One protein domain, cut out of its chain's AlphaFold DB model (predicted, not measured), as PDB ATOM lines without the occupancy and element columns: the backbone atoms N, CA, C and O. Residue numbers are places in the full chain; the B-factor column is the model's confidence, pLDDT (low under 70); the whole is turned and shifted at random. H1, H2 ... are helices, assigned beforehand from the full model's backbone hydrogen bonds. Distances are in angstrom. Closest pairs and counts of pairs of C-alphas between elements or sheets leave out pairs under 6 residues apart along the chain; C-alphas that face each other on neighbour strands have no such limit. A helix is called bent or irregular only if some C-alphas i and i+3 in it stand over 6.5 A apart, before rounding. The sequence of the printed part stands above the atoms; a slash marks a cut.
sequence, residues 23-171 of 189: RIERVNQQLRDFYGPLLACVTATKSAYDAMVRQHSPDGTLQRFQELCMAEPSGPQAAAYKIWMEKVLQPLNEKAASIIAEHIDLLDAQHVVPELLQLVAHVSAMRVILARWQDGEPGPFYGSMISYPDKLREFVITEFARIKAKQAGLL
ATOM      1  N   ARG A  23     -11.946  30.860  61.928       94.50
ATOM      2  CA  ARG A  23     -13.249  31.539  62.051       94.50
ATOM      3  C   ARG A  23     -14.305  30.672  62.734       94.50
ATOM      4  O   ARG A  23     -15.040  31.181  63.576       94.50
ATOM      5  N   ILE A  24     -14.393  29.388  62.378       95.25
ATOM      6  CA  ILE A  24     -15.321  28.442  63.018       95.25
ATOM      7  C   ILE A  24     -14.988  28.305  64.501       95.25
ATOM      8  O   ILE A  24     -15.887  28.403  65.330       95.25
ATOM      9  N   GLU A  25     -13.711  28.127  64.833       96.75
ATOM     10  CA  GLU A  25     -13.267  27.985  66.218       96.75
ATOM     11  C   GLU A  25     -13.592  29.235  67.037       96.75
ATOM     12  O   GLU A  25     -14.203  29.135  68.100       96.75
ATOM     13  N   ARG A  26     -13.306  30.422  66.490       96.88
ATOM     14  CA  ARG A  26     -13.657  31.691  67.129       96.88
ATOM     15  C   ARG A  26     -15.154  31.781  67.416       96.88
ATOM     16  O   ARG A  26     -15.538  32.105  68.532       96.88
ATOM     17  N   VAL A  27     -16.001  31.474  66.436       97.75
ATOM     18  CA  VAL A  27     -17.464  31.511  66.592       97.75
ATOM     19  C   VAL A  27     -17.957  30.473  67.604       97.75
ATOM     20  O   VAL A  27     -18.867  30.754  68.383       97.75
ATOM     21  N   ASN A  28     -17.354  29.286  67.636       97.62
ATOM     22  CA  ASN A  28     -17.683  28.263  68.625       97.62
ATOM     23  C   ASN A  28     -17.346  28.726  70.045       97.62
ATOM     24  O   ASN A  28     -18.179  28.559  70.932       97.62
ATOM     25  N   GLN A  29     -16.184  29.353  70.245       98.06
ATOM     26  CA  GLN A  29     -15.798  29.953  71.525       98.06
ATOM     27  C   GLN A  29     -16.784  31.052  71.938       98.06
ATOM     28  O   GLN A  29     -17.299  31.028  73.049       98.06
ATOM     29  N   GLN A  30     -17.158  31.950  71.017       98.06
ATOM     30  CA  GLN A  30     -18.170  32.987  71.282       98.06
ATOM     31  C   GLN A  30     -19.485  32.400  71.801       98.06
ATOM     32  O   GLN A  30     -20.074  32.931  72.738       98.06
ATOM     33  N   LEU A  31     -19.958  31.303  71.207       98.19
ATOM     34  CA  LEU A  31     -21.202  30.654  71.623       98.19
ATOM     35  C   LEU A  31     -21.058  29.883  72.933       98.19
ATOM     36  O   LEU A  31     -21.965  29.930  73.758       98.19
ATOM     37  N   ARG A  32     -19.961  29.144  73.098       98.31
ATOM     38  CA  ARG A  32     -19.759  28.233  74.226       98.31
ATOM     39  C   ARG A  32     -19.389  28.973  75.504       98.31
ATOM     40  O   ARG A  32     -19.920  28.641  76.557       98.31
ATOM     41  N   ASP A  33     -18.520  29.966  75.383       98.38
ATOM     42  CA  ASP A  33     -17.826  30.557  76.521       98.38
ATOM     43  C   ASP A  33     -18.428  31.935  76.882       98.38
ATOM     44  O   ASP A  33     -18.427  32.319  78.046       98.38
ATOM     45  N   PHE A  34     -19.059  32.641  75.926       98.12
ATOM     46  CA  PHE A  34     -19.664  33.963  76.162       98.12
ATOM     47  C   PHE A  34     -21.191  33.994  75.990       98.12
ATOM     48  O   PHE A  34     -21.934  33.985  76.971       98.12
ATOM     49  N   TYR A  35     -21.702  34.008  74.755       98.12
ATOM     50  CA  TYR A  35     -23.117  34.291  74.484       98.12
ATOM     51  C   TYR A  35     -24.071  33.205  74.986       98.12
ATOM     52  O   TYR A  35     -25.156  33.529  75.454       98.12
ATOM     53  N   GLY A  36     -23.701  31.926  74.901       98.19
ATOM     54  CA  GLY A  36     -24.524  30.817  75.393       98.19
ATOM     55  C   GLY A  36     -24.739  30.856  76.908       98.19
ATOM     56  O   GLY A  36     -25.891  30.932  77.348       98.19
ATOM     57  N   PRO A  37     -23.672  30.829  77.727       98.50
ATOM     58  CA  PRO A  37     -23.824  30.880  79.174       98.50
ATOM     59  C   PRO A  37     -24.385  32.228  79.644       98.50
ATOM     60  O   PRO A  37     -25.203  32.238  80.567       98.50
ATOM     61  N   LEU A  38     -24.046  33.346  78.986       98.31
ATOM     62  CA  LEU A  38     -24.628  34.650  79.314       98.31
ATOM     63  C   LEU A  38     -26.139  34.659  79.055       98.31
ATOM     64  O   LEU A  38     -26.897  35.052  79.941       98.31
ATOM     65  N   LEU A  39     -26.588  34.161  77.894       98.44
ATOM     66  CA  LEU A  39     -28.010  34.049  77.552       98.44
ATOM     67  C   LEU A  39     -28.769  33.220  78.588       98.44
ATOM     68  O   LEU A  39     -29.849  33.623  79.025       98.44
ATOM     69  N   ALA A  40     -28.200  32.083  78.993       98.44
ATOM     70  CA  ALA A  40     -28.791  31.225  80.010       98.44
ATOM     71  C   ALA A  40     -28.973  31.975  81.339       98.44
ATOM     72  O   ALA A  40     -30.067  31.953  81.901       98.44
ATOM     73  N   CYS A  41     -27.946  32.693  81.806       98.50
ATOM     74  CA  CYS A  41     -28.001  33.417  83.078       98.50
ATOM     75  C   CYS A  41     -29.011  34.569  83.049       98.50
ATOM     76  O   CYS A  41     -29.861  34.657  83.936       98.50
ATOM     77  N   VAL A  42     -28.980  35.429  82.024       97.94
ATOM     78  CA  VAL A  42     -29.880  36.599  81.957       97.94
ATOM     79  C   VAL A  42     -31.337  36.192  81.724       97.94
ATOM     80  O   VAL A  42     -32.256  36.832  82.237       97.94
ATOM     81  N   THR A  43     -31.567  35.093  80.999       98.00
ATOM     82  CA  THR A  43     -32.912  34.539  80.802       98.00
ATOM     83  C   THR A  43     -33.432  33.905  82.086       98.00
ATOM     84  O   THR A  43     -34.563  34.185  82.479       98.00
ATOM     85  N   ALA A  44     -32.612  33.103  82.775       98.12
ATOM     86  CA  ALA A  44     -32.983  32.494  84.050       98.12
ATOM     87  C   ALA A  44     -33.276  33.554  85.120       98.12
ATOM     88  O   ALA A  44     -34.290  33.455  85.802       98.12
ATOM     89  N   THR A  45     -32.451  34.602  85.202       97.62
ATOM     90  CA  THR A  45     -32.647  35.728  86.129       97.62
ATOM     91  C   THR A  45     -33.999  36.388  85.902       97.62
ATOM     92  O   THR A  45     -34.777  36.551  86.838       97.62
ATOM     93  N   LYS A  46     -34.324  36.719  84.645       96.00
ATOM     94  CA  LYS A  46     -35.597  37.366  84.313       96.00
ATOM     95  C   LYS A  46     -36.795  36.467  84.618       96.00
ATOM     96  O   LYS A  46     -37.767  36.941  85.196       96.00
ATOM     97  N   SER A  47     -36.714  35.182  84.280       97.12
ATOM     98  CA  SER A  47     -37.771  34.214  84.588       97.12
ATOM     99  C   SER A  47     -37.972  34.030  86.094       97.12
ATOM    100  O   SER A  47     -39.111  33.991  86.552       97.12
ATOM    101  N   ALA A  48     -36.888  33.955  86.872       97.44
ATOM    102  CA  ALA A  48     -36.945  33.853  88.328       97.44
ATOM    103  C   ALA A  48     -37.543  35.117  88.960       97.44
ATOM    104  O   ALA A  48     -38.404  35.022  89.830       97.44
ATOM    105  N   TYR A  49     -37.141  36.295  88.480       95.12
ATOM    106  CA  TYR A  49     -37.688  37.567  88.941       95.12
ATOM    107  C   TYR A  49     -39.189  37.682  88.645       95.12
ATOM    108  O   TYR A  49     -39.970  38.027  89.528       95.12
ATOM    109  N   ASP A  50     -39.615  37.316  87.433       95.44
ATOM    110  CA  ASP A  50     -41.032  37.315  87.058       95.44
ATOM    111  C   ASP A  50     -41.848  36.325  87.899       95.44
ATOM    112  O   ASP A  50     -42.971  36.633  88.297       95.44
ATOM    113  N   ALA A  51     -41.294  35.143  88.187       96.88
ATOM    114  CA  ALA A  51     -41.936  34.151  89.044       96.88
ATOM    115  C   ALA A  51     -42.106  34.667  90.480       96.88
ATOM    116  O   ALA A  51     -43.204  34.581  91.024       96.88
ATOM    117  N   MET A  52     -41.059  35.268  91.055       96.00
ATOM    118  CA  MET A  52     -41.106  35.900  92.376       96.00
ATOM    119  C   MET A  52     -42.200  36.972  92.438       96.00
ATOM    120  O   MET A  52     -43.031  36.954  93.345       96.00
ATOM    121  N   VAL A  53     -42.229  37.887  91.463       95.19
ATOM    122  CA  VAL A  53     -43.235  38.957  91.406       95.19
ATOM    123  C   VAL A  53     -44.641  38.367  91.331       95.19
ATOM    124  O   VAL A  53     -45.503  38.754  92.113       95.19
ATOM    125  N   ARG A  54     -44.880  37.393  90.445       95.56
ATOM    126  CA  ARG A  54     -46.197  36.748  90.315       95.56
ATOM    127  C   ARG A  54     -46.633  36.022  91.585       95.56
ATOM    128  O   ARG A  54     -47.819  36.007  91.885       95.56
ATOM    129  N   GLN A  55     -45.696  35.412  92.304       95.25
ATOM    130  CA  GLN A  55     -45.987  34.644  93.512       95.25
ATOM    131  C   GLN A  55     -46.285  35.533  94.725       95.25
ATOM    132  O   GLN A  55     -47.087  35.152  95.575       95.25
ATOM    133  N   HIS A  56     -45.624  36.688  94.834       92.94
ATOM    134  CA  HIS A  56     -45.657  37.514  96.044       92.94
ATOM    135  C   HIS A  56     -46.405  38.846  95.880       92.94
ATOM    136  O   HIS A  56     -46.697  39.508  96.879       92.94
ATOM    137  N   SER A  57     -46.745  39.244  94.652       92.81
ATOM    138  CA  SER A  57     -47.597  40.406  94.397       92.81
ATOM    139  C   SER A  57     -49.082  40.044  94.519       92.81
ATOM    140  O   SER A  57     -49.508  39.089  93.870       92.81
ATOM    141  N   PRO A  58     -49.904  40.804  95.270       89.94
ATOM    142  CA  PRO A  58     -51.334  40.515  95.412       89.94
ATOM    143  C   PRO A  58     -52.125  40.502  94.099       89.94
ATOM    144  O   PRO A  58     -53.102  39.770  93.986       89.94
ATOM    145  N   ASP A  59     -51.715  41.307  93.119       91.50
ATOM    146  CA  ASP A  59     -52.343  41.402  91.795       91.50
ATOM    147  C   ASP A  59     -51.450  40.839  90.672       91.50
ATOM    148  O   ASP A  59     -51.762  40.968  89.489       91.50
ATOM    149  N   GLY A  60     -50.318  40.222  91.031       87.75
ATOM    150  CA  GLY A  60     -49.331  39.700  90.087       87.75
ATOM    151  C   GLY A  60     -48.495  40.765  89.367       87.75
ATOM    152  O   GLY A  60     -47.671  40.405  88.521       87.75
ATOM    153  N   THR A  61     -48.667  42.057  89.672       92.12
ATOM    154  CA  THR A  61     -47.950  43.148  89.001       92.12
ATOM    155  C   THR A  61     -46.646  43.505  89.706       92.12
ATOM    156  O   THR A  61     -46.525  43.433  90.932       92.12
ATOM    157  N   LEU A  62     -45.658  43.939  88.919       89.88
ATOM    158  CA  LEU A  62     -44.384  44.422  89.447       89.88
ATOM    159  C   LEU A  62     -44.562  45.698  90.275       89.88
ATOM    160  O   LEU A  62     -43.984  45.803  91.351       89.88
ATOM    161  N   GLN A  63     -45.371  46.642  89.796       91.19
ATOM    162  CA  GLN A  63     -45.590  47.910  90.486       91.19
ATOM    163  C   GLN A  63     -46.114  47.678  91.905       91.19
ATOM    164  O   GLN A  63     -45.549  48.200  92.865       91.19
ATOM    165  N   ARG A  64     -47.140  46.833  92.058       90.75
ATOM    166  CA  ARG A  64     -47.726  46.571  93.370       90.75
ATOM    167  C   ARG A  64     -46.766  45.845  94.306       90.75
ATOM    168  O   ARG A  64     -46.686  46.188  95.485       90.75
ATOM    169  N   PHE A  65     -46.004  44.883  93.784       91.12
ATOM    170  CA  PHE A  65     -44.926  44.240  94.536       91.12
ATOM    171  C   PHE A  65     -43.918  45.275  95.045       91.12
ATOM    172  O   PHE A  65     -43.506  45.228  96.205       91.12
ATOM    173  N   GLN A  66     -43.566  46.244  94.194       89.06
ATOM    174  CA  GLN A  66     -42.603  47.276  94.544       89.06
ATOM    175  C   GLN A  66     -43.086  48.215  95.635       89.06
ATOM    176  O   GLN A  66     -42.380  48.430  96.622       89.06
ATOM    177  N   GLU A  67     -44.311  48.705  95.496       90.12
ATOM    178  CA  GLU A  67     -44.965  49.540  96.497       90.12
ATOM    179  C   GLU A  67     -45.011  48.863  97.872       90.12
ATOM    180  O   GLU A  67     -44.677  49.495  98.870       90.12
ATOM    181  N   LEU A  68     -45.372  47.578  97.933       90.12
ATOM    182  CA  LEU A  68     -45.481  46.841  99.198       90.12
ATOM    183  C   LEU A  68     -44.131  46.641  99.879       90.12
ATOM    184  O   LEU A  68     -44.005  46.887 101.074       90.12
ATOM    185  N   CYS A  69     -43.110  46.257  99.117       87.94
ATOM    186  CA  CYS A  69     -41.756  46.128  99.643       87.94
ATOM    187  C   CYS A  69     -41.193  47.469 100.167       87.94
ATOM    188  O   CYS A  69     -40.376  47.461 101.083       87.94
ATOM    189  N   MET A  70     -41.596  48.613  99.588       84.81
ATOM    190  CA  MET A  70     -41.201  49.948 100.068       84.81
ATOM    191  C   MET A  70     -41.990  50.385 101.300       84.81
ATOM    192  O   MET A  70     -41.420  50.975 102.212       84.81
ATOM    193  N   ALA A  71     -43.300  50.133 101.300       88.88
ATOM    194  CA  ALA A  71     -44.195  50.544 102.372       88.88
ATOM    195  C   ALA A  71     -43.946  49.747 103.656       88.88
ATOM    196  O   ALA A  71     -43.976  50.318 104.745       88.88
ATOM    197  N   GLU A  72     -43.660  48.448 103.529       88.19
ATOM    198  CA  GLU A  72     -43.378  47.565 104.657       88.19
ATOM    199  C   GLU A  72     -42.055  46.800 104.463       88.19
ATOM    200  O   GLU A  72     -42.037  45.629 104.076       88.19
ATOM    201  N   PRO A  73     -40.923  47.446 104.786       82.56
ATOM    202  CA  PRO A  73     -39.597  46.840 104.869       82.56
ATOM    203  C   PRO A  73     -39.540  45.479 105.590       82.56
ATOM    204  O   PRO A  73     -38.931  44.520 105.129       82.56
ATOM    205  N   SER A  74     -40.212  45.332 106.726       84.50
ATOM    206  CA  SER A  74     -40.222  44.058 107.465       84.50
ATOM    207  C   SER A  74     -41.337  43.105 107.013       84.50
ATOM    208  O   SER A  74     -41.528  42.053 107.620       84.50
ATOM    209  N   GLY A  75     -42.071  43.476 105.964       89.44
ATOM    210  CA  GLY A  75     -43.239  42.765 105.473       89.44
ATOM    211  C   GLY A  75     -42.893  41.518 104.652       89.44
ATOM    212  O   GLY A  75     -41.743  41.303 104.246       89.44
ATOM    213  N   PRO A  76     -43.900  40.680 104.354       91.38
ATOM    214  CA  PRO A  76     -43.690  39.389 103.704       91.38
ATOM    215  C   PRO A  76     -43.117  39.505 102.283       91.38
ATOM    216  O   PRO A  76     -42.298  38.674 101.891       91.38
ATOM    217  N   GLN A  77     -43.485  40.533 101.512       92.31
ATOM    218  CA  GLN A  77     -42.954  40.752 100.159       92.31
ATOM    219  C   GLN A  77     -41.473  41.128 100.189       92.31
ATOM    220  O   GLN A  77     -40.683  40.615  99.396       92.31
ATOM    221  N   ALA A  78     -41.084  41.980 101.136       89.62
ATOM    222  CA  ALA A  78     -39.707  42.410 101.296       89.62
ATOM    223  C   ALA A  78     -38.813  41.268 101.811       89.62
ATOM    224  O   ALA A  78     -37.697  41.081 101.323       89.62
ATOM    225  N   ALA A  79     -39.325  40.443 102.731       90.62
ATOM    226  CA  ALA A  79     -38.662  39.214 103.164       90.62
ATOM    227  C   ALA A  79     -38.486  38.220 102.004       90.62
ATOM    228  O   ALA A  79     -37.397  37.675 101.818       90.62
ATOM    229  N   ALA A  80     -39.522  38.033 101.179       92.62
ATOM    230  CA  ALA A  80     -39.431  37.207  99.982       92.62
ATOM    231  C   ALA A  80     -38.369  37.744  99.011       92.62
ATOM    232  O   ALA A  80     -37.504  36.984  98.581       92.62
ATOM    233  N   TYR A  81     -38.369  39.049  98.727       92.25
ATOM    234  CA  TYR A  81     -37.374  39.674  97.855       92.25
ATOM    235  C   TYR A  81     -35.938  39.396  98.316       92.25
ATOM    236  O   TYR A  81     -35.110  38.983  97.505       92.25
ATOM    237  N   LYS A  82     -35.650  39.547  99.616       91.31
ATOM    238  CA  LYS A  82     -34.323  39.256 100.186       91.31
ATOM    239  C   LYS A  82     -33.904  37.806  99.948       91.31
ATOM    240  O   LYS A  82     -32.799  37.567  99.465       91.31
ATOM    241  N   ILE A  83     -34.795  36.851 100.221       93.31
ATOM    242  CA  ILE A  83     -34.525  35.419 100.032       93.31
ATOM    243  C   ILE A  83     -34.268  35.104  98.555       93.31
ATOM    244  O   ILE A  83     -33.282  34.446  98.226       93.31
ATOM    245  N   TRP A  84     -35.122  35.585  97.651       95.69
ATOM    246  CA  TRP A  84     -34.955  35.370  96.213       95.69
ATOM    247  C   TRP A  84     -33.681  36.023  95.681       95.69
ATOM    248  O   TRP A  84     -32.988  35.422  94.854       95.69
ATOM    249  N   MET A  85     -33.334  37.215  96.177       93.44
ATOM    250  CA  MET A  85     -32.076  37.849  95.821       93.44
ATOM    251  C   MET A  85     -30.879  37.011  96.254       93.44
ATOM    252  O   MET A  85     -30.032  36.691  95.424       93.44
ATOM    253  N   GLU A  86     -30.826  36.622  97.523       94.00
ATOM    254  CA  GLU A  86     -29.699  35.880  98.083       94.00
ATOM    255  C   GLU A  86     -29.542  34.490  97.460       94.00
ATOM    256  O   GLU A  86     -28.433  34.068  97.141       94.00
ATOM    257  N   LYS A  87     -30.649  33.761  97.281       96.94
ATOM    258  CA  LYS A  87     -30.601  32.341  96.910       96.94
ATOM    259  C   LYS A  87     -30.636  32.085  95.409       96.94
ATOM    260  O   LYS A  87     -30.227  31.007  94.988       96.94
ATOM    261  N   VAL A  88     -31.137  33.026  94.604       97.75
ATOM    262  CA  VAL A  88     -31.398  32.782  93.175       97.75
ATOM    263  C   VAL A  88     -30.837  33.887  92.293       97.75
ATOM    264  O   VAL A  88     -29.981  33.627  91.449       97.75
ATOM    265  N   LEU A  89     -31.314  35.119  92.467       96.94
ATOM    266  CA  LEU A  89     -31.060  36.184  91.499       96.94
ATOM    267  C   LEU A  89     -29.602  36.653  91.542       96.94
ATOM    268  O   LEU A  89     -28.971  36.750  90.493       96.94
ATOM    269  N   GLN A  90     -29.034  36.886  92.731       96.38
ATOM    270  CA  GLN A  90     -27.649  37.342  92.847       96.38
ATOM    271  C   GLN A  90     -26.655  36.278  92.359       96.38
ATOM    272  O   GLN A  90     -25.801  36.640  91.554       96.38
ATOM    273  N   PRO A  91     -26.768  34.982  92.717       98.50
ATOM    274  CA  PRO A  91     -25.901  33.947  92.148       98.50
ATOM    275  C   PRO A  91     -25.921  33.887  90.610       98.50
ATOM    276  O   PRO A  91     -24.873  33.747  89.975       98.50
ATOM    277  N   LEU A  92     -27.097  34.029  89.985       98.50
ATOM    278  CA  LEU A  92     -27.210  34.086  88.522       98.50
ATOM    279  C   LEU A  92     -26.561  35.350  87.946       98.50
ATOM    280  O   LEU A  92     -25.862  35.274  86.931       98.50
ATOM    281  N   ASN A  93     -26.758  36.494  88.602       98.00
ATOM    282  CA  ASN A  93     -26.159  37.759  88.197       98.00
ATOM    283  C   ASN A  93     -24.633  37.740  88.337       98.00
ATOM    284  O   ASN A  93     -23.936  38.221  87.449       98.00
ATOM    285  N   GLU A  94     -24.097  37.154  89.408       98.38
ATOM    286  CA  GLU A  94     -22.655  36.990  89.604       98.38
ATOM    287  C   GLU A  94     -22.040  36.111  88.529       98.38
ATOM    288  O   GLU A  94     -21.006  36.468  87.965       98.38
ATOM    289  N   LYS A  95     -22.713  35.014  88.171       98.62
ATOM    290  CA  LYS A  95     -22.291  34.184  87.046       98.62
ATOM    291  C   LYS A  95     -22.289  34.980  85.740       98.62
ATOM    292  O   LYS A  95     -21.295  34.955  85.021       98.62
ATOM    293  N   ALA A  96     -23.348  35.737  85.451       98.44
ATOM    294  CA  ALA A  96     -23.399  36.598  84.269       98.44
ATOM    295  C   ALA A  96     -22.269  37.649  84.262       98.44
ATOM    296  O   ALA A  96     -21.607  37.826  83.243       98.44
ATOM    297  N   ALA A  97     -22.006  38.299  85.398       98.25
ATOM    298  CA  ALA A  97     -20.927  39.274  85.537       98.25
ATOM    299  C   ALA A  97     -19.535  38.640  85.379       98.25
ATOM    300  O   ALA A  97     -18.673  39.258  84.761       98.25
ATOM    301  N   SER A  98     -19.322  37.414  85.877       98.44
ATOM    302  CA  SER A  98     -18.063  36.677  85.679       98.44
ATOM    303  C   SER A  98     -17.816  36.372  84.203       98.44
ATOM    304  O   SER A  98     -16.757  36.709  83.692       98.44
ATOM    305  N   ILE A  99     -18.829  35.884  83.475       98.50
ATOM    306  CA  ILE A  99     -18.739  35.632  82.028       98.50
ATOM    307  C   ILE A  99     -18.366  36.918  81.288       98.50
ATOM    308  O   ILE A  99     -17.520  36.904  80.399       98.50
ATOM    309  N   ILE A 100     -18.980  38.044  81.663       97.56
ATOM    310  CA  ILE A 100     -18.666  39.341  81.061       97.56
ATOM    311  C   ILE A 100     -17.220  39.736  81.346       97.56
ATOM    312  O   ILE A 100     -16.526  40.124  80.419       97.56
ATOM    313  N   ALA A 101     -16.763  39.649  82.594       96.19
ATOM    314  CA  ALA A 101     -15.421  40.079  82.975       96.19
ATOM    315  C   ALA A 101     -14.313  39.176  82.404       96.19
ATOM    316  O   ALA A 101     -13.266  39.677  81.999       96.19
ATOM    317  N   GLU A 102     -14.543  37.864  82.361       97.06
ATOM    318  CA  GLU A 102     -13.544  36.855  81.986       97.06
ATOM    319  C   GLU A 102     -13.464  36.614  80.476       97.06
ATOM    320  O   GLU A 102     -12.417  36.209  79.976       97.06
ATOM    321  N   HIS A 103     -14.555  36.858  79.748       96.94
ATOM    322  CA  HIS A 103     -14.674  36.517  78.329       96.94
ATOM    323  C   HIS A 103     -15.086  37.712  77.460       96.94
ATOM    324  O   HIS A 103     -15.652  37.537  76.377       96.94
ATOM    325  N   ILE A 104     -14.824  38.948  77.911       94.19
ATOM    326  CA  ILE A 104     -15.147  40.162  77.140       94.19
ATOM    327  C   ILE A 104     -14.424  40.209  75.791       94.19
ATOM    328  O   ILE A 104     -14.934  40.790  74.837       94.19
ATOM    329  N   ASP A 105     -13.261  39.568  75.684       94.44
ATOM    330  CA  ASP A 105     -12.516  39.404  74.437       94.44
ATOM    331  C   ASP A 105     -13.330  38.634  73.387       94.44
ATOM    332  O   ASP A 105     -13.133  38.809  72.182       94.44
ATOM    333  N   LEU A 106     -14.293  37.812  73.820       96.69
ATOM    334  CA  LEU A 106     -15.172  37.070  72.933       96.69
ATOM    335  C   LEU A 106     -16.327  37.909  72.366       96.69
ATOM    336  O   LEU A 106     -16.956  37.465  71.403       96.69
ATOM    337  N   LEU A 107     -16.565  39.119  72.878       95.38
ATOM    338  CA  LEU A 107     -17.595  40.029  72.381       95.38
ATOM    339  C   LEU A 107     -17.393  40.331  70.885       95.38
ATOM    340  O   LEU A 107     -16.339  40.795  70.459       95.38
ATOM    341  N   ASP A 108     -18.421  40.089  70.070       91.19
ATOM    342  CA  ASP A 108     -18.394  40.360  68.624       91.19
ATOM    343  C   ASP A 108     -18.937  41.769  68.324       91.19
ATOM    344  O   ASP A 108     -19.810  41.937  67.473       91.19
ATOM    345  N   ALA A 109     -18.444  42.776  69.053       86.12
ATOM    346  CA  ALA A 109     -18.813  44.183  68.905       86.12
ATOM    347  C   ALA A 109     -17.563  45.070  68.823       86.12
ATOM    348  O   ALA A 109     -16.553  44.807  69.468       86.12
ATOM    349  N   GLN A 110     -17.633  46.143  68.029       81.50
ATOM    350  CA  GLN A 110     -16.514  47.088  67.866       81.50
ATOM    351  C   GLN A 110     -16.375  48.078  69.029       81.50
ATOM    352  O   GLN A 110     -15.384  48.798  69.111       81.50
ATOM    353  N   HIS A 111     -17.373  48.143  69.907       84.50
ATOM    354  CA  HIS A 111     -17.409  49.036  71.054       84.50
ATOM    355  C   HIS A 111     -17.893  48.281  72.286       84.50
ATOM    356  O   HIS A 111     -18.569  47.254  72.187       84.50
ATOM    357  N   VAL A 112     -17.552  48.818  73.454       81.00
ATOM    358  CA  VAL A 112     -18.036  48.287  74.724       81.00
ATOM    359  C   VAL A 112     -19.534  48.549  74.839       81.00
ATOM    360  O   VAL A 112     -19.987  49.678  74.661       81.00
ATOM    361  N   VAL A 113     -20.294  47.498  75.137       92.62
ATOM    362  CA  VAL A 113     -21.753  47.550  75.265       92.62
ATOM    363  C   VAL A 113     -22.110  48.020  76.681       92.62
ATOM    364  O   VAL A 113     -21.774  47.316  77.642       92.62
ATOM    365  N   PRO A 114     -22.762  49.188  76.849       93.44
ATOM    366  CA  PRO A 114     -23.032  49.770  78.166       93.44
ATOM    367  C   PRO A 114     -23.804  48.841  79.106       93.44
ATOM    368  O   PRO A 114     -23.503  48.786  80.296       93.44
ATOM    369  N   GLU A 115     -24.745  48.058  78.580       95.56
ATOM    370  CA  GLU A 115     -25.568  47.119  79.342       95.56
ATOM    371  C   GLU A 115     -24.731  46.032  80.031       95.56
ATOM    372  O   GLU A 115     -25.067  45.601  81.135       95.56
ATOM    373  N   LEU A 116     -23.619  45.607  79.416       96.38
ATOM    374  CA  LEU A 116     -22.710  44.626  80.014       96.38
ATOM    375  C   LEU A 116     -21.982  45.223  81.222       96.38
ATOM    376  O   LEU A 116     -21.929  44.604  82.284       96.38
ATOM    377  N   LEU A 117     -21.466  46.447  81.084       94.75
ATOM    378  CA  LEU A 117     -20.792  47.142  82.182       94.75
ATOM    379  C   LEU A 117     -21.763  47.507  83.304       94.75
ATOM    380  O   LEU A 117     -21.428  47.376  84.481       94.75
ATOM    381  N   GLN A 118     -22.979  47.921  82.948       96.25
ATOM    382  CA  GLN A 118     -24.028  48.220  83.911       96.25
ATOM    383  C   GLN A 118     -24.388  46.983  84.738       96.25
ATOM    384  O   GLN A 118     -24.560  47.112  85.948       96.25
ATOM    385  N   LEU A 119     -24.445  45.787  84.134       97.31
ATOM    386  CA  LEU A 119     -24.648  44.550  84.892       97.31
ATOM    387  C   LEU A 119     -23.527  44.327  85.911       97.31
ATOM    388  O   LEU A 119     -23.808  44.084  87.080       97.31
ATOM    389  N   VAL A 120     -22.265  44.431  85.489       97.12
ATOM    390  CA  VAL A 120     -21.109  44.236  86.383       97.12
ATOM    391  C   VAL A 120     -21.138  45.235  87.544       97.12
ATOM    392  O   VAL A 120     -20.897  44.870  88.701       97.12
ATOM    393  N   ALA A 121     -21.494  46.488  87.262       95.81
ATOM    394  CA  ALA A 121     -21.625  47.528  88.270       95.81
ATOM    395  C   ALA A 121     -22.807  47.262  89.226       95.81
ATOM    396  O   ALA A 121     -22.639  47.339  90.444       95.81
ATOM    397  N   HIS A 122     -23.968  46.859  88.697       95.06
ATOM    398  CA  HIS A 122     -25.136  46.450  89.484       95.06
ATOM    399  C   HIS A 122     -24.805  45.290  90.432       95.06
ATOM    400  O   HIS A 122     -25.119  45.356  91.618       95.06
ATOM    401  N   VAL A 123     -24.117  44.256  89.940       96.31
ATOM    402  CA  VAL A 123     -23.699  43.097  90.747       96.31
ATOM    403  C   VAL A 123     -22.750  43.506  91.863       96.31
ATOM    404  O   VAL A 123     -22.892  43.042  92.994       96.31
ATOM    405  N   SER A 124     -21.806  44.397  91.566       95.06
ATOM    406  CA  SER A 124     -20.853  44.901  92.558       95.06
ATOM    407  C   SER A 124     -21.557  45.681  93.669       95.06
ATOM    408  O   SER A 124     -21.276  45.469  94.846       95.06
ATOM    409  N   ALA A 125     -22.525  46.527  93.315       93.00
ATOM    410  CA  ALA A 125     -23.343  47.245  94.287       93.00
ATOM    411  C   ALA A 125     -24.264  46.305  95.090       93.00
ATOM    412  O   ALA A 125     -24.428  46.486  96.296       93.00
ATOM    413  N   MET A 126     -24.814  45.261  94.456       92.00
ATOM    414  CA  MET A 126     -25.594  44.225  95.140       92.00
ATOM    415  C   MET A 126     -24.787  43.496  96.209       92.00
ATOM    416  O   MET A 126     -25.296  43.320  97.308       92.00
ATOM    417  N   ARG A 127     -23.520  43.145  95.960       93.25
ATOM    418  CA  ARG A 127     -22.667  42.496  96.977       93.25
ATOM    419  C   ARG A 127     -22.607  43.286  98.284       93.25
ATOM    420  O   ARG A 127     -22.728  42.703  99.355       93.25
ATOM    421  N   VAL A 128     -22.483  44.611  98.191       91.25
ATOM    422  CA  VAL A 128     -22.471  45.500  99.365       91.25
ATOM    423  C   VAL A 128     -23.817  45.476 100.091       91.25
ATOM    424  O   VAL A 128     -23.858  45.427 101.316       91.25
ATOM    425  N   ILE A 129     -24.924  45.491  99.348       89.62
ATOM    426  CA  ILE A 129     -26.274  45.464  99.924       89.62
ATOM    427  C   ILE A 129     -26.561  44.126 100.613       89.62
ATOM    428  O   ILE A 129     -27.044  44.128 101.743       89.62
ATOM    429  N   LEU A 130     -26.225  42.999  99.978       90.44
ATOM    430  CA  LEU A 130     -26.405  41.676 100.577       90.44
ATOM    431  C   LEU A 130     -25.551  41.502 101.842       90.44
ATOM    432  O   LEU A 130     -26.057  40.961 102.820       90.44
ATOM    433  N   ALA A 131     -24.309  41.998 101.854       90.75
ATOM    434  CA  ALA A 131     -23.465  41.968 103.051       90.75
ATOM    435  C   ALA A 131     -24.116  42.727 104.223       90.75
ATOM    436  O   ALA A 131     -24.270  42.179 105.308       90.75
ATOM    437  N   ARG A 132     -24.627  43.942 103.977       88.00
ATOM    438  CA  ARG A 132     -25.356  44.718 104.999       88.00
ATOM    439  C   ARG A 132     -26.589  43.995 105.529       88.00
ATOM    440  O   ARG A 132     -26.870  44.049 106.722       88.00
ATOM    441  N   TRP A 133     -27.336  43.316 104.655       86.88
ATOM    442  CA  TRP A 133     -28.487  42.521 105.084       86.88
ATOM    443  C   TRP A 133     -28.084  41.355 105.993       86.88
ATOM    444  O   TRP A 133     -28.822  41.059 106.932       86.88
ATOM    445  N   GLN A 134     -26.941  40.712 105.736       86.75
ATOM    446  CA  GLN A 134     -26.409  39.638 106.583       86.75
ATOM    447  C   GLN A 134     -25.969  40.152 107.960       86.75
ATOM    448  O   GLN A 134     -26.205  39.475 108.957       86.75
ATOM    449  N   ASP A 135     -25.435  41.372 108.021       86.88
ATOM    450  CA  ASP A 135     -25.031  42.035 109.268       86.88
ATOM    451  C   ASP A 135     -26.218  42.611 110.068       86.88
ATOM    452  O   ASP A 135     -26.042  43.207 111.131       86.88
ATOM    453  N   GLY A 136     -27.451  42.433 109.580       81.38
ATOM    454  CA  GLY A 136     -28.662  42.935 110.229       81.38
ATOM    455  C   GLY A 136     -28.851  44.448 110.102       81.38
ATOM    456  O   GLY A 136     -29.750  45.005 110.735       81.38
ATOM    457  N   GLU A 137     -28.048  45.123 109.275       74.75
ATOM    458  CA  GLU A 137     -28.228  46.543 109.018       74.75
ATOM    459  C   GLU A 137     -29.515  46.777 108.206       74.75
ATOM    460  O   GLU A 137     -29.779  46.070 107.219       74.75
ATOM    461  N   PRO A 138     -30.315  47.803 108.555       64.19
ATOM    462  CA  PRO A 138     -31.414  48.261 107.721       64.19
ATOM    463  C   PRO A 138     -30.842  48.957 106.476       64.19
ATOM    464  O   PRO A 138     -30.820  50.180 106.361       64.19
ATOM    465  N   GLY A 139     -30.326  48.168 105.532       59.84
ATOM    466  CA  GLY A 139     -29.938  48.647 104.212       59.84
ATOM    467  C   GLY A 139     -31.159  49.157 103.438       59.84
ATOM    468  O   GLY A 139     -32.285  48.738 103.728       59.84
ATOM    469  N   PRO A 140     -30.972  50.041 102.439       58.50
ATOM    470  CA  PRO A 140     -32.076  50.497 101.603       58.50
ATOM    471  C   PRO A 140     -32.810  49.284 101.019       58.50
ATOM    472  O   PRO A 140     -32.198  48.392 100.430       58.50
ATOM    473  N   PHE A 141     -34.128  49.233 101.230       55.59
ATOM    474  CA  PHE A 141     -34.952  48.086 100.843       55.59
ATOM    475  C   PHE A 141     -35.058  47.907  99.330       55.59
ATOM    476  O   PHE A 141     -35.198  46.782  98.853       55.59
ATOM    477  N   TYR A 142     -34.936  49.005  98.580       53.62
ATOM    478  CA  TYR A 142     -34.964  48.993  97.125       53.62
ATOM    479  C   TYR A 142     -33.584  49.161  96.518       53.62
ATOM    480  O   TYR A 142     -33.183  50.257  96.149       53.62
ATOM    481  N   GLY A 143     -32.922  48.018  96.356       61.75
ATOM    482  CA  GLY A 143     -31.995  47.791  95.261       61.75
ATOM    483  C   GLY A 143     -30.717  48.627  95.266       61.75
ATOM    484  O   GLY A 143     -30.463  49.523  96.064       61.75
ATOM    485  N   SER A 144     -29.854  48.267  94.335       66.25
ATOM    486  CA  SER A 144     -28.629  48.988  94.048       66.25
ATOM    487  C   SER A 144     -29.021  50.318  93.408       66.25
ATOM    488  O   SER A 144     -29.883  50.332  92.532       66.25
ATOM    489  N   MET A 145     -28.350  51.417  93.780       80.06
ATOM    490  CA  MET A 145     -28.478  52.703  93.066       80.06
ATOM    491  C   MET A 145     -28.190  52.556  91.565       80.06
ATOM    492  O   MET A 145     -28.646  53.350  90.749       80.06
ATOM    493  N   ILE A 146     -27.431  51.524  91.206       88.50
ATOM    494  CA  ILE A 146     -27.225  51.088  89.835       88.50
ATOM    495  C   ILE A 146     -28.322  50.082  89.503       88.50
ATOM    496  O   ILE A 146     -28.307  48.961  90.018       88.50
ATOM    497  N   SER A 147     -29.261  50.472  88.646       90.00
ATOM    498  CA  SER A 147     -30.338  49.594  88.185       90.00
ATOM    499  C   SER A 147     -29.803  48.418  87.372       90.00
ATOM    500  O   SER A 147     -28.790  48.537  86.676       90.00
ATOM    501  N   TYR A 148     -30.518  47.294  87.422       92.88
ATOM    502  CA  TYR A 148     -30.282  46.182  86.507       92.88
ATOM    503  C   TYR A 148     -30.511  46.653  85.052       92.88
ATOM    504  O   TYR A 148     -31.423  47.445  84.813       92.88
ATOM    505  N   PRO A 149     -29.703  46.217  84.070       94.88
ATOM    506  CA  PRO A 149     -29.853  46.663  82.685       94.88
ATOM    507  C   PRO A 149     -31.051  45.998  81.986       94.88
ATOM    508  O   PRO A 149     -30.973  44.851  81.540       94.88
ATOM    509  N   ASP A 150     -32.147  46.741  81.823       88.38
ATOM    510  CA  ASP A 150     -33.413  46.234  81.262       88.38
ATOM    511  C   ASP A 150     -33.274  45.636  79.850       88.38
ATOM    512  O   ASP A 150     -33.926  44.645  79.512       88.38
ATOM    513  N   LYS A 151     -32.380  46.200  79.030       94.00
ATOM    514  CA  LYS A 151     -32.166  45.792  77.630       94.00
ATOM    515  C   LYS A 151     -31.141  44.676  77.454       94.00
ATOM    516  O   LYS A 151     -31.000  44.144  76.353       94.00
ATOM    517  N   LEU A 152     -30.445  44.276  78.520       95.31
ATOM    518  CA  LEU A 152     -29.364  43.294  78.424       95.31
ATOM    519  C   LEU A 152     -29.845  41.970  77.825       95.31
ATOM    520  O   LEU A 152     -29.198  41.408  76.948       95.31
ATOM    521  N   ARG A 153     -31.000  41.468  78.272       95.94
ATOM    522  CA  ARG A 153     -31.535  40.196  77.774       95.94
ATOM    523  C   ARG A 153     -31.812  40.254  76.269       95.94
ATOM    524  O   ARG A 153     -31.480  39.315  75.555       95.94
ATOM    525  N   GLU A 154     -32.413  41.339  75.794       95.31
ATOM    526  CA  GLU A 154     -32.749  41.526  74.376       95.31
ATOM    527  C   GLU A 154     -31.493  41.619  73.509       95.31
ATOM    528  O   GLU A 154     -31.421  40.986  72.452       95.31
ATOM    529  N   PHE A 155     -30.480  42.338  74.000       95.31
ATOM    530  CA  PHE A 155     -29.162  42.387  73.383       95.31
ATOM    531  C   PHE A 155     -28.558  40.981  73.250       95.31
ATOM    532  O   PHE A 155     -28.200  40.559  72.151       95.31
ATOM    533  N   VAL A 156     -28.513  40.210  74.342       96.69
ATOM    534  CA  VAL A 156     -27.894  38.876  74.346       96.69
ATOM    535  C   VAL A 156     -28.660  37.882  73.463       96.69
ATOM    536  O   VAL A 156     -28.030  37.088  72.769       96.69
ATOM    537  N   ILE A 157     -29.999  37.936  73.434       97.25
ATOM    538  CA  ILE A 157     -30.821  37.112  72.527       97.25
ATOM    539  C   ILE A 157     -30.475  37.415  71.067       97.25
ATOM    540  O   ILE A 157     -30.216  36.493  70.288       97.25
ATOM    541  N   THR A 158     -30.461  38.700  70.708       96.31
ATOM    542  CA  THR A 158     -30.168  39.160  69.345       96.31
ATOM    543  C   THR A 158     -28.780  38.707  68.905       96.31
ATOM    544  O   THR A 158     -28.618  38.104  67.842       96.31
ATOM    545  N   GLU A 159     -27.782  38.928  69.754       96.44
ATOM    546  CA  GLU A 159     -26.401  38.592  69.435       96.44
ATOM    547  C   GLU A 159     -26.166  37.084  69.396       96.44
ATOM    548  O   GLU A 159     -25.535  36.590  68.462       96.44
ATOM    549  N   PHE A 160     -26.742  36.314  70.320       97.31
ATOM    550  CA  PHE A 160     -26.666  34.855  70.262       97.31
ATOM    551  C   PHE A 160     -27.232  34.316  68.939       97.31
ATOM    552  O   PHE A 160     -26.592  33.490  68.282       97.31
ATOM    553  N   ALA A 161     -28.394  34.814  68.504       96.81
ATOM    554  CA  ALA A 161     -28.991  34.427  67.228       96.81
ATOM    555  C   ALA A 161     -28.090  34.798  66.038       96.81
ATOM    556  O   ALA A 161     -27.876  33.976  65.140       96.81
ATOM    557  N   ARG A 162     -27.497  35.997  66.057       96.56
ATOM    558  CA  ARG A 162     -26.561  36.460  65.025       96.56
ATOM    559  C   ARG A 162     -25.320  35.570  64.935       96.56
ATOM    560  O   ARG A 162     -24.941  35.152  63.838       96.56
ATOM    561  N   ILE A 163     -24.710  35.220  66.068       97.12
ATOM    562  CA  ILE A 163     -23.535  34.340  66.101       97.12
ATOM    563  C   ILE A 163     -23.902  32.905  65.691       97.12
ATOM    564  O   ILE A 163     -23.152  32.270  64.948       97.12
ATOM    565  N   LYS A 164     -25.083  32.395  66.067       96.00
ATOM    566  CA  LYS A 164     -25.583  31.097  65.577       96.00
ATOM    567  C   LYS A 164     -25.780  31.083  64.061       96.00
ATOM    568  O   LYS A 164     -25.422  30.095  63.419       96.00
ATOM    569  N   ALA A 165     -26.291  32.163  63.475       95.06
ATOM    570  CA  ALA A 165     -26.410  32.290  62.024       95.06
ATOM    571  C   ALA A 165     -25.030  32.319  61.341       95.06
ATOM    572  O   ALA A 165     -24.817  31.626  60.344       95.06
ATOM    573  N   LYS A 166     -24.061  33.042  61.922       94.75
ATOM    574  CA  LYS A 166     -22.655  33.058  61.477       94.75
ATOM    575  C   LYS A 166     -22.039  31.652  61.513       94.75
ATOM    576  O   LYS A 166     -21.403  31.242  60.545       94.75
ATOM    577  N   GLN A 167     -22.287  30.885  62.580       95.06
ATOM    578  CA  GLN A 167     -21.857  29.487  62.708       95.06
ATOM    579  C   GLN A 167     -22.449  28.609  61.598       95.06
ATOM    580  O   GLN A 167     -21.716  27.878  60.935       95.06
ATOM    581  N   ALA A 168     -23.762  28.702  61.367       93.50
ATOM    582  CA  ALA A 168     -24.445  27.938  60.326       93.50
ATOM    583  C   ALA A 168     -23.862  28.229  58.933       93.50
ATOM    584  O   ALA A 168     -23.514  27.295  58.210       93.50
ATOM    585  N   GLY A 169     -23.654  29.510  58.606       92.81
ATOM    586  CA  GLY A 169     -23.038  29.925  57.345       92.81
ATOM    587  C   GLY A 169     -21.617  29.385  57.168       92.81
ATOM    588  O   GLY A 169     -21.282  28.869  56.103       92.81
ATOM    589  N   LEU A 170     -20.792  29.421  58.219       91.44
ATOM    590  CA  LEU A 170     -19.430  28.880  58.170       91.44
ATOM    591  C   LEU A 170     -19.394  27.357  58.005       91.44
ATOM    592  O   LEU A 170     -18.480  26.846  57.356       91.44
ATOM    593  N   LEU A 171     -20.372  26.635  58.554       90.44
ATOM    594  CA  LEU A 171     -20.497  25.179  58.428       90.44
ATOM    595  C   LEU A 171     -21.157  24.740  57.110       90.44
ATOM    596  O   LEU A 171     -21.102  23.562  56.773       90.44
TER     597      LEU A 171
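Overview. This is residues 23 to 171 of the 189 residues of an uncharacterized protein of Tetradesmus obliquus (UniProt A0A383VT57). Long helix H1 makes the long axis; H5 packs along its first part, H3 runs back along H1b, H4 packs on H3b, and H2 sits at H1b's far end. The 149 printed residues have five named helices, H1 to H5 in order: all helix. It is only just compact, close to loose: radius of gyration of the C-alphas 17.4 A, spans 55 by 31 by 23 A.

Arrangement. H1, residues 23 to 56, and H3, residues 76 to 102, are each one helix by hydrogen bonds, but bent: C-alphas 32 and 35 are 6.9 A apart, 87 and 90 7.1 A. H1b, residues 35 to 56, touches H3b, residues 90 to 102; find their closest C-alphas, Leu 38 and Ala 96, 5.5 A apart. H1b touches H2, residues 62 to 71, and H5, residues 152 to 171. H3b and H4, residues 114 to 134, form a hairpin.

Along the chain. Find C-alpha 23 at (-13.249, 31.539, 62.051), where H1 begins, and C-alpha 171 at (-20.497, 25.179, 58.428), where H5 ends.

Size, cuts and confidence. Residues 138 to 144, in the long link H4 to H5, are under pLDDT 70.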